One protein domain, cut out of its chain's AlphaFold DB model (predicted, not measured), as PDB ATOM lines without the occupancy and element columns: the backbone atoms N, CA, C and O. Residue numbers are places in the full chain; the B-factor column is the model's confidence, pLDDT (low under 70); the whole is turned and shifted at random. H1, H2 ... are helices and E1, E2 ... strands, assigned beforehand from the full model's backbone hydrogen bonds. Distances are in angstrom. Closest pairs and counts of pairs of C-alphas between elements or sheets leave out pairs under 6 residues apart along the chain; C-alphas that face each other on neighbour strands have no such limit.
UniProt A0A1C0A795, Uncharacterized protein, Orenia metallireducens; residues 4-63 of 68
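This is residues 4 to 63 of the 68 residues of an uncharacterized protein of Orenia metallireducens (UniProt A0A1C0A795). Two parallel strands side by side, E1 and E2, make a narrow ribbon, and the long helix H1 runs slantwise over one of its faces with residues 18 to 29, leaving the other face bare. The short helix H2 lies at one end of this body, before E2 begins, while at the other end E2 turns into the small antiparallel hairpin of E3 and E4, whose residues 56 to 61 stick out. The printed part has 60 residues with two named helices and four named strands, in the order E1, H1, H2, E2, E3, E4, and its class is mixed, helices and strands. It is loose, with a radius of gyration of the C-alphas of 14.4 A, and only just elongated, spanning 43 by 24 by 13 A.

Find C-alpha 4 at (-17.624, -5.466, -49.785); from there strand E1, residues 4 to 9, runs 16.9 A. Helix H1, residues 15 to 32, begins at C-alpha 15, (-29.916, -10.962, -37.701), and is 25.5 A long. Helix H2 holds residues 39 to 43, 6.1 A. Strand E2, residues 46 to 52, runs 19.6 A. Strand E3, residues 55 to 57, is 6.6 A long, and E4, residues 60 to 62, is 6.3 A long and ends at C-alpha 62, (-30.617, -25.619, -54.250).

Begin with E1 and E2, which are parallel at 21 degrees; look there for N 6 and O 48 at 2.8 A and N 50 and O 6 at 2.8 A, both within hydrogen-bond range. E1, H1, H2 and E2 form a strand-helix-strand unit, two parallel neighbour strands with helices between them along the chain, and its crossover is right-handed. The closest C-alphas of H1 and E2 are those of Ala 22 and Leu 47, 6.9 A apart. H1 and H2 only just touch, with 3 pairs of C-alphas within 8 A, made by residues 26 to 30 of H1; the closest are those of Leu 30 and Ser 41, 7.2 A apart. In both helices every O i to N i+4 pair is within hydrogen-bond range. E2 runs on into E3 across a break of 2 residues, at 82 degrees, and the two meet only through their link. E3 and E4 are an antiparallel hairpin at 130 degrees, with N 57 and O 60 at 2.9 A. H1 and E4 are apart.

The two C-alphas farthest apart are those of Ile 40 and Glu 60, 44.1 A. The printed part has no cut. The link from H1 to H2 is short, and the other links are tight. The mean pLDDT of the printed part is 93.5 in this predicted model; look at Ala 63 for the one printed residue under 70.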
ATOM      1  N   ALA A   4     -17.402  -4.056 -49.526       95.62
ATOM      2  CA  ALA A   4     -17.624  -5.466 -49.785       95.62
ATOM      3  C   ALA A   4     -19.122  -5.772 -49.851       95.62
ATOM      4  O   ALA A   4     -19.938  -5.156 -49.164       95.62
ATOM      5  N   GLU A   5     -19.462  -6.770 -50.658       96.50
ATOM      6  CA  GLU A   5     -20.810  -7.311 -50.758       96.50
ATOM      7  C   GLU A   5     -20.787  -8.797 -50.406       96.50
ATOM      8  O   GLU A   5     -19.915  -9.549 -50.847       96.50
ATOM      9  N   VAL A   6     -21.776  -9.221 -49.629       95.38
ATOM     10  CA  VAL A   6     -22.024 -10.615 -49.289       95.38
ATOM     11  C   VAL A   6     -23.425 -10.970 -49.750       95.38
ATOM     12  O   VAL A   6     -24.411 -10.462 -49.227       95.38
ATOM     13  N   ALA A   7     -23.518 -11.871 -50.721       94.00
ATOM     14  CA  ALA A   7     -24.787 -12.410 -51.177       94.00
ATOM     15  C   ALA A   7     -25.052 -13.756 -50.485       94.00
ATOM     16  O   ALA A   7     -24.257 -14.689 -50.609       94.00
ATOM     17  N   ILE A   8     -26.182 -13.880 -49.789       92.00
ATOM     18  CA  ILE A   8     -26.598 -15.106 -49.095       92.00
ATOM     19  C   ILE A   8     -27.991 -15.555 -49.515       92.00
ATOM     20  O   ILE A   8     -28.832 -14.770 -49.951       92.00
ATOM     21  N   SER A   9     -28.260 -16.847 -49.338       91.00
ATOM     22  CA  SER A   9     -29.624 -17.351 -49.477       91.00
ATOM     23  C   SER A   9     -30.520 -16.753 -48.396       91.00
ATOM     24  O   SER A   9     -30.113 -16.620 -47.240       91.00
ATOM     25  N   LYS A  10     -31.761 -16.439 -48.760       88.50
ATOM     26  CA  LYS A  10     -32.770 -15.957 -47.817       88.50
ATOM     27  C   LYS A  10     -32.956 -16.949 -46.662       88.50
ATOM     28  O   LYS A  10     -32.982 -18.158 -46.891       88.50
ATOM     29  N   HIS A  11     -33.118 -16.435 -45.443       85.56
ATOM     30  CA  HIS A  11     -33.300 -17.225 -44.213       85.56
ATOM     31  C   HIS A  11     -32.129 -18.152 -43.842       85.56
ATOM     32  O   HIS A  11     -32.295 -19.013 -42.982       85.56
ATOM     33  N   LEU A  12     -30.954 -17.995 -44.467       87.50
ATOM     34  CA  LEU A  12     -29.771 -18.784 -44.117       87.50
ATOM     35  C   LEU A  12     -29.193 -18.398 -42.750       87.50
ATOM     36  O   LEU A  12     -28.621 -19.251 -42.084       87.50
ATOM     37  N   MET A  13     -29.322 -17.127 -42.362       89.06
ATOM     38  CA  MET A  13     -28.745 -16.572 -41.137       89.06
ATOM     39  C   MET A  13     -29.768 -15.721 -40.394       89.06
ATOM     40  O   MET A  13     -30.602 -15.062 -41.025       89.06
ATOM     41  N   THR A  14     -29.673 -15.694 -39.066       93.44
ATOM     42  CA  THR A  14     -30.408 -14.733 -38.232       93.44
ATOM     43  C   THR A  14     -29.771 -13.341 -38.292       93.44
ATOM     44  O   THR A  14     -28.648 -13.170 -38.772       93.44
ATOM     45  N   GLU A  15     -30.471 -12.321 -37.791       93.06
ATOM     46  CA  GLU A  15     -29.916 -10.962 -37.701       93.06
ATOM     47  C   GLU A  15     -28.707 -10.893 -36.750       93.06
ATOM     48  O   GLU A  15     -27.747 -10.167 -37.016       93.06
ATOM     49  N   GLU A  16     -28.691 -11.697 -35.683       96.12
ATOM     50  CA  GLU A  16     -27.539 -11.811 -34.784       96.12
ATOM     51  C   GLU A  16     -26.317 -12.397 -35.504       96.12
ATOM     52  O   GLU A  16     -25.209 -11.873 -35.379       96.12
ATOM     53  N   GLU A  17     -26.507 -13.453 -36.298       95.75
ATOM     54  CA  GLU A  17     -25.432 -14.068 -37.084       95.75
ATOM     55  C   GLU A  17     -24.896 -13.113 -38.157       95.75
ATOM     56  O   GLU A  17     -23.677 -12.995 -38.323       95.75
ATOM     57  N   LYS A  18     -25.784 -12.368 -38.832       94.94
ATOM     58  CA  LYS A  18     -25.396 -11.310 -39.778       94.94
ATOM     59  C   LYS A  18     -24.552 -10.235 -39.103       94.94
ATOM     60  O   LYS A  18     -23.530  -9.846 -39.658       94.94
ATOM     61  N   SER A  19     -24.928  -9.798 -37.900       96.12
ATOM     62  CA  SER A  19     -24.168  -8.808 -37.127       96.12
ATOM     63  C   SER A  19     -22.760  -9.309 -36.774       96.12
ATOM     64  O   SER A  19     -21.769  -8.607 -36.983       96.12
ATOM     65  N   ILE A  20     -22.639 -10.569 -36.335       96.75
ATOM     66  CA  ILE A  20     -21.341 -11.195 -36.032       96.75
ATOM     67  C   ILE A  20     -20.456 -11.277 -37.283       96.75
ATOM     68  O   ILE A  20     -19.253 -11.009 -37.215       96.75
ATOM     69  N   ILE A  21     -21.027 -11.668 -38.424       96.19
ATOM     70  CA  ILE A  21     -20.299 -11.741 -39.695       96.19
ATOM     71  C   ILE A  21     -19.895 -10.347 -40.163       96.19
ATOM     72  O   ILE A  21     -18.752 -10.168 -40.581       96.19
ATOM     73  N   ALA A  22     -20.783  -9.361 -40.040       96.38
ATOM     74  CA  ALA A  22     -20.497  -7.993 -40.434       96.38
ATOM     75  C   ALA A  22     -19.302  -7.416 -39.670       96.38
ATOM     76  O   ALA A  22     -18.391  -6.848 -40.275       96.38
ATOM     77  N   GLU A  23     -19.249  -7.655 -38.361       97.44
ATOM     78  CA  GLU A  23     -18.126  -7.252 -37.517       97.44
ATOM     79  C   GLU A  23     -16.812  -7.921 -37.949       97.44
ATOM     80  O   GLU A  23     -15.782  -7.260 -38.089       97.44
ATOM     81  N   LYS A  24     -16.833  -9.238 -38.193       97.75
ATOM     82  CA  LYS A  24     -15.638  -9.990 -38.608       97.75
ATOM     83  C   LYS A  24     -15.132  -9.557 -39.982       97.75
ATOM     84  O   LYS A  24     -13.934  -9.348 -40.147       97.75
ATOM     85  N   LEU A  25     -16.029  -9.415 -40.955       97.50
ATOM     86  CA  LEU A  25     -15.674  -8.999 -42.310       97.50
ATOM     87  C   LEU A  25     -15.161  -7.562 -42.341       97.50
ATOM     88  O   LEU A  25     -14.185  -7.296 -43.029       97.50
ATOM     89  N   THR A  26     -15.739  -6.659 -41.544       97.56
ATOM     90  CA  THR A  26     -15.238  -5.282 -41.422       97.56
ATOM     91  C   THR A  26     -13.775  -5.262 -40.980       97.56
ATOM     92  O   THR A  26     -12.973  -4.552 -41.577       97.56
ATOM     93  N   LYS A  27     -13.389  -6.086 -39.995       97.62
ATOM     94  CA  LYS A  27     -11.981  -6.191 -39.570       97.62
ATOM     95  C   LYS A  27     -11.064  -6.659 -40.695       97.62
ATOM     96  O   LYS A  27     -10.016  -6.060 -40.898       97.62
ATOM     97  N   ILE A  28     -11.487  -7.679 -41.441       97.44
ATOM     98  CA  ILE A  28     -10.730  -8.209 -42.585       97.44
ATOM     99  C   ILE A  28     -10.556  -7.132 -43.662       97.44
ATOM    100  O   ILE A  28      -9.461  -6.953 -44.183       97.44
ATOM    101  N   ILE A  29     -11.618  -6.387 -43.973       97.06
ATOM    102  CA  ILE A  29     -11.580  -5.294 -44.949       97.06
ATOM    103  C   ILE A  29     -10.574  -4.222 -44.516       97.06
ATOM    104  O   ILE A  29      -9.746  -3.798 -45.317       97.06
ATOM    105  N   LEU A  30     -10.619  -3.797 -43.249       97.75
ATOM    106  CA  LEU A  30      -9.684  -2.804 -42.719       97.75
ATOM    107  C   LEU A  30      -8.233  -3.296 -42.776       97.75
ATOM    108  O   LEU A  30      -7.361  -2.541 -43.197       97.75
ATOM    109  N   GLU A  31      -7.989  -4.552 -42.405       97.19
ATOM    110  CA  GLU A  31      -6.660  -5.169 -42.441       97.19
ATOM    111  C   GLU A  31      -6.081  -5.204 -43.862       97.19
ATOM    112  O   GLU A  31      -4.950  -4.764 -44.074       97.19
ATOM    113  N   ILE A  32      -6.861  -5.666 -44.846       96.06
ATOM    114  CA  ILE A  32      -6.438  -5.763 -46.255       96.06
ATOM    115  C   ILE A  32      -6.095  -4.386 -46.833       96.06
ATOM    116  O   ILE A  32      -5.144  -4.247 -47.599       96.06
ATOM    117  N   GLU A  33      -6.851  -3.365 -46.445       95.62
ATOM    118  CA  GLU A  33      -6.683  -1.991 -46.921       95.62
ATOM    119  C   GLU A  33      -5.608  -1.217 -46.133       95.62
ATOM    120  O   GLU A  33      -5.378  -0.034 -46.388       95.62
ATOM    121  N   GLY A  34      -4.942  -1.861 -45.165       96.88
ATOM    122  CA  GLY A  34      -3.902  -1.247 -44.336       96.88
ATOM    123  C   GLY A  34      -4.427  -0.166 -43.385       96.88
ATOM    124  O   GLY A  34      -3.686   0.743 -43.003       96.88
ATOM    125  N   LEU A  35      -5.708  -0.231 -43.020       97.19
ATOM    126  CA  LEU A  35      -6.372   0.723 -42.140       97.19
ATOM    127  C   LEU A  35      -6.372   0.233 -40.689       97.19
ATOM    128  O   LEU A  35      -6.585  -0.940 -40.394       97.19
ATOM    129  N   ASN A  36      -6.208   1.169 -39.756       97.44
ATOM    130  CA  ASN A  36      -6.323   0.867 -38.330       97.44
ATOM    131  C   ASN A  36      -7.778   0.569 -37.952       97.44
ATOM    132  O   ASN A  36      -8.674   1.311 -38.358       97.44
ATOM    133  N   ASP A  37      -8.005  -0.428 -37.097       97.44
ATOM    134  CA  ASP A  37      -9.325  -0.702 -36.524       97.44
ATOM    135  C   ASP A  37      -9.707   0.367 -35.479       97.44
ATOM    136  O   ASP A  37      -9.407   0.256 -34.290       97.44
ATOM    137  N   ASN A  38     -10.318   1.461 -35.944       97.56
ATOM    138  CA  ASN A  38     -10.783   2.576 -35.122       97.56
ATOM    139  C   ASN A  38     -12.102   3.160 -35.678       97.56
ATOM    140  O   ASN A  38     -12.489   2.838 -36.806       97.56
ATOM    141  N   PRO A  39     -12.804   4.038 -34.931       97.38
ATOM    142  CA  PRO A  39     -14.106   4.560 -35.351       97.38
ATOM    143  C   PRO A  39     -14.109   5.296 -36.699       97.38
ATOM    144  O   PRO A  39     -15.117   5.271 -37.400       97.38
ATOM    145  N   ILE A  40     -12.996   5.936 -37.076       96.75
ATOM    146  CA  ILE A  40     -12.876   6.681 -38.337       96.75
ATOM    147  C   ILE A  40     -12.735   5.710 -39.506       96.75
ATOM    148  O   ILE A  40     -13.443   5.843 -40.498       96.75
ATOM    149  N   SER A  41     -11.859   4.711 -39.405       97.62
ATOM    150  CA  SER A  41     -11.712   3.729 -40.483       97.62
ATOM    151  C   SER A  41     -12.979   2.888 -40.646       97.62
ATOM    152  O   SER A  41     -13.398   2.603 -41.764       97.62
ATOM    153  N   ARG A  42     -13.633   2.529 -39.534       96.81
ATOM    154  CA  ARG A  42     -14.895   1.778 -39.557       96.81
ATOM    155  C   ARG A  42     -16.030   2.539 -40.227       96.81
ATOM    156  O   ARG A  42     -16.817   1.924 -40.934       96.81
ATOM    157  N   SER A  43     -16.115   3.857 -40.050       96.31
ATOM    158  CA  SER A  43     -17.186   4.653 -40.665       96.31
ATOM    159  C   SER A  43     -17.088   4.735 -42.192       96.31
ATOM    160  O   SER A  43     -18.058   5.123 -42.842       96.31
ATOM    161  N   ILE A  44     -15.945   4.346 -42.769       96.19
ATOM    162  CA  ILE A  44     -15.718   4.286 -44.217       96.19
ATOM    163  C   ILE A  44     -15.584   2.853 -44.755       96.19
ATOM    164  O   ILE A  44     -15.376   2.691 -45.956       96.19
ATOM    165  N   ALA A  45     -15.670   1.831 -43.898       97.31
ATOM    166  CA  ALA A  45     -15.662   0.427 -44.297       97.31
ATOM    167  C   ALA A  45     -17.105  -0.039 -44.496       97.31
ATOM    168  O   ALA A  45     -17.848  -0.261 -43.543       97.31
ATOM    169  N   LEU A  46     -17.510  -0.137 -45.756       96.38
ATOM    170  CA  LEU A  46     -18.877  -0.447 -46.135       96.38
ATOM    171  C   LEU A  46     -19.022  -1.946 -46.397       96.38
ATOM    172  O   LEU A  46     -18.266  -2.528 -47.175       96.38
ATOM    173  N   LEU A  47     -20.029  -2.556 -45.781       96.50
ATOM    174  CA  LEU A  47     -20.403  -3.943 -46.019       96.50
ATOM    175  C   LEU A  47     -21.900  -4.017 -46.307       96.50
ATOM    176  O   LEU A  47     -22.711  -3.602 -45.481       96.50
ATOM    177  N   ASP A  48     -22.252  -4.573 -47.461       96.38
ATOM    178  CA  ASP A  48     -23.635  -4.829 -47.854       96.38
ATOM    179  C   ASP A  48     -23.928  -6.335 -47.804       96.38
ATOM    180  O   ASP A  48     -23.174  -7.136 -48.358       96.38
ATOM    181  N   ILE A  49     -25.013  -6.733 -47.135       95.75
ATOM    182  CA  ILE A  49     -25.456  -8.132 -47.056       95.75
ATOM    183  C   ILE A  49     -26.774  -8.255 -47.815       95.75
ATOM    184  O   ILE A  49     -27.825  -7.815 -47.347       95.75
ATOM    185  N   LYS A  50     -26.725  -8.900 -48.980       95.00
ATOM    186  CA  LYS A  50     -27.874  -9.105 -49.865       95.00
ATOM    187  C   LYS A  50     -28.429 -10.509 -49.730       95.00
ATOM    188  O   LYS A  50     -27.694 -11.492 -49.769       95.00
ATOM    189  N   GLU A  51     -29.748 -10.611 -49.656       92.94
ATOM    190  CA  GLU A  51     -30.442 -11.894 -49.667       92.94
ATOM    191  C   GLU A  51     -31.011 -12.209 -51.050       92.94
ATOM    192  O   GLU A  51     -31.664 -11.374 -51.679       92.94
ATOM    193  N   PHE A  52     -30.835 -13.449 -51.503       90.81
ATOM    194  CA  PHE A  52     -31.465 -13.966 -52.715       90.81
ATOM    195  C   PHE A  52     -32.360 -15.171 -52.414       90.81
ATOM    196  O   PHE A  52     -32.073 -16.010 -51.562       90.81
ATOM    197  N   ALA A  53     -33.472 -15.274 -53.144       87.81
ATOM    198  CA  ALA A  53     -34.452 -16.345 -52.953       87.81
ATOM    199  C   ALA A  53     -34.111 -17.636 -53.716       87.81
ATOM    200  O   ALA A  53     -34.589 -18.710 -53.356       87.81
ATOM    201  N   ASN A  54     -33.329 -17.541 -54.795       87.69
ATOM    202  CA  ASN A  54     -33.060 -18.662 -55.690       87.69
ATOM    203  C   ASN A  54     -31.560 -18.803 -55.929       87.69
ATOM    204  O   ASN A  54     -30.911 -17.836 -56.320       87.69
ATOM    205  N   LEU A  55     -31.046 -20.019 -55.751       88.25
ATOM    206  CA  LEU A  55     -29.670 -20.391 -56.062       88.25
ATOM    207  C   LEU A  55     -29.661 -21.655 -56.908       88.25
ATOM    208  O   LEU A  55     -30.346 -22.628 -56.583       88.25
ATOM    209  N   TYR A  56     -28.865 -21.642 -57.970       88.81
ATOM    210  CA  TYR A  56     -28.650 -22.795 -58.830       88.81
ATOM    211  C   TYR A  56     -27.167 -23.144 -58.819       88.81
ATOM    212  O   TYR A  56     -26.329 -22.281 -59.066       88.81
ATOM    213  N   VAL A  57     -26.840 -24.400 -58.524       89.19
ATOM    214  CA  VAL A  57     -25.457 -24.893 -58.476       89.19
ATOM    215  C   VAL A  57     -25.373 -26.121 -59.370       89.19
ATOM    216  O   VAL A  57     -26.125 -27.070 -59.174       89.19
ATOM    217  N   GLY A  58     -24.496 -26.093 -60.380       93.00
ATOM    218  CA  GLY A  58     -24.364 -27.195 -61.346       93.00
ATOM    219  C   GLY A  58     -25.592 -27.408 -62.241       93.00
ATOM    220  O   GLY A  58     -25.777 -28.496 -62.765       93.00
ATOM    221  N   GLY A  59     -26.444 -26.388 -62.395       92.75
ATOM    222  CA  GLY A  59     -27.699 -26.475 -63.151       92.75
ATOM    223  C   GLY A  59     -28.922 -26.873 -62.318       92.75
ATOM    224  O   GLY A  59     -30.039 -26.818 -62.825       92.75
ATOM    225  N   GLU A  60     -28.751 -27.199 -61.035       90.88
ATOM    226  CA  GLU A  60     -29.849 -27.618 -60.159       90.88
ATOM    227  C   GLU A  60     -30.207 -26.553 -59.127       90.88
ATOM    228  O   GLU A  60     -29.329 -25.920 -58.532       90.88
ATOM    229  N   ARG A  61     -31.510 -26.385 -58.866       83.56
ATOM    230  CA  ARG A  61     -31.995 -25.490 -57.811       83.56
ATOM    231  C   ARG A  61     -31.627 -26.064 -56.447       83.56
ATOM    232  O   ARG A  61     -32.083 -27.143 -56.079       83.56
ATOM    233  N   ARG A  62     -30.871 -25.305 -55.657       74.50
ATOM    234  CA  ARG A  62     -30.617 -25.619 -54.250       74.50
ATOM    235  C   ARG A  62     -31.638 -24.882 -53.392       74.50
ATOM    236  O   ARG A  62     -31.699 -23.655 -53.404       74.50
ATOM    237  N   ALA A  63     -32.459 -25.636 -52.663       64.56
ATOM    238  CA  ALA A  63     -33.253 -25.068 -51.584       64.56
ATOM    239  C   ALA A  63     -32.307 -24.661 -50.447       64.56
ATOM    240  O   ALA A  63     -31.373 -25.393 -50.117       64.56
TER     241      ALA A  63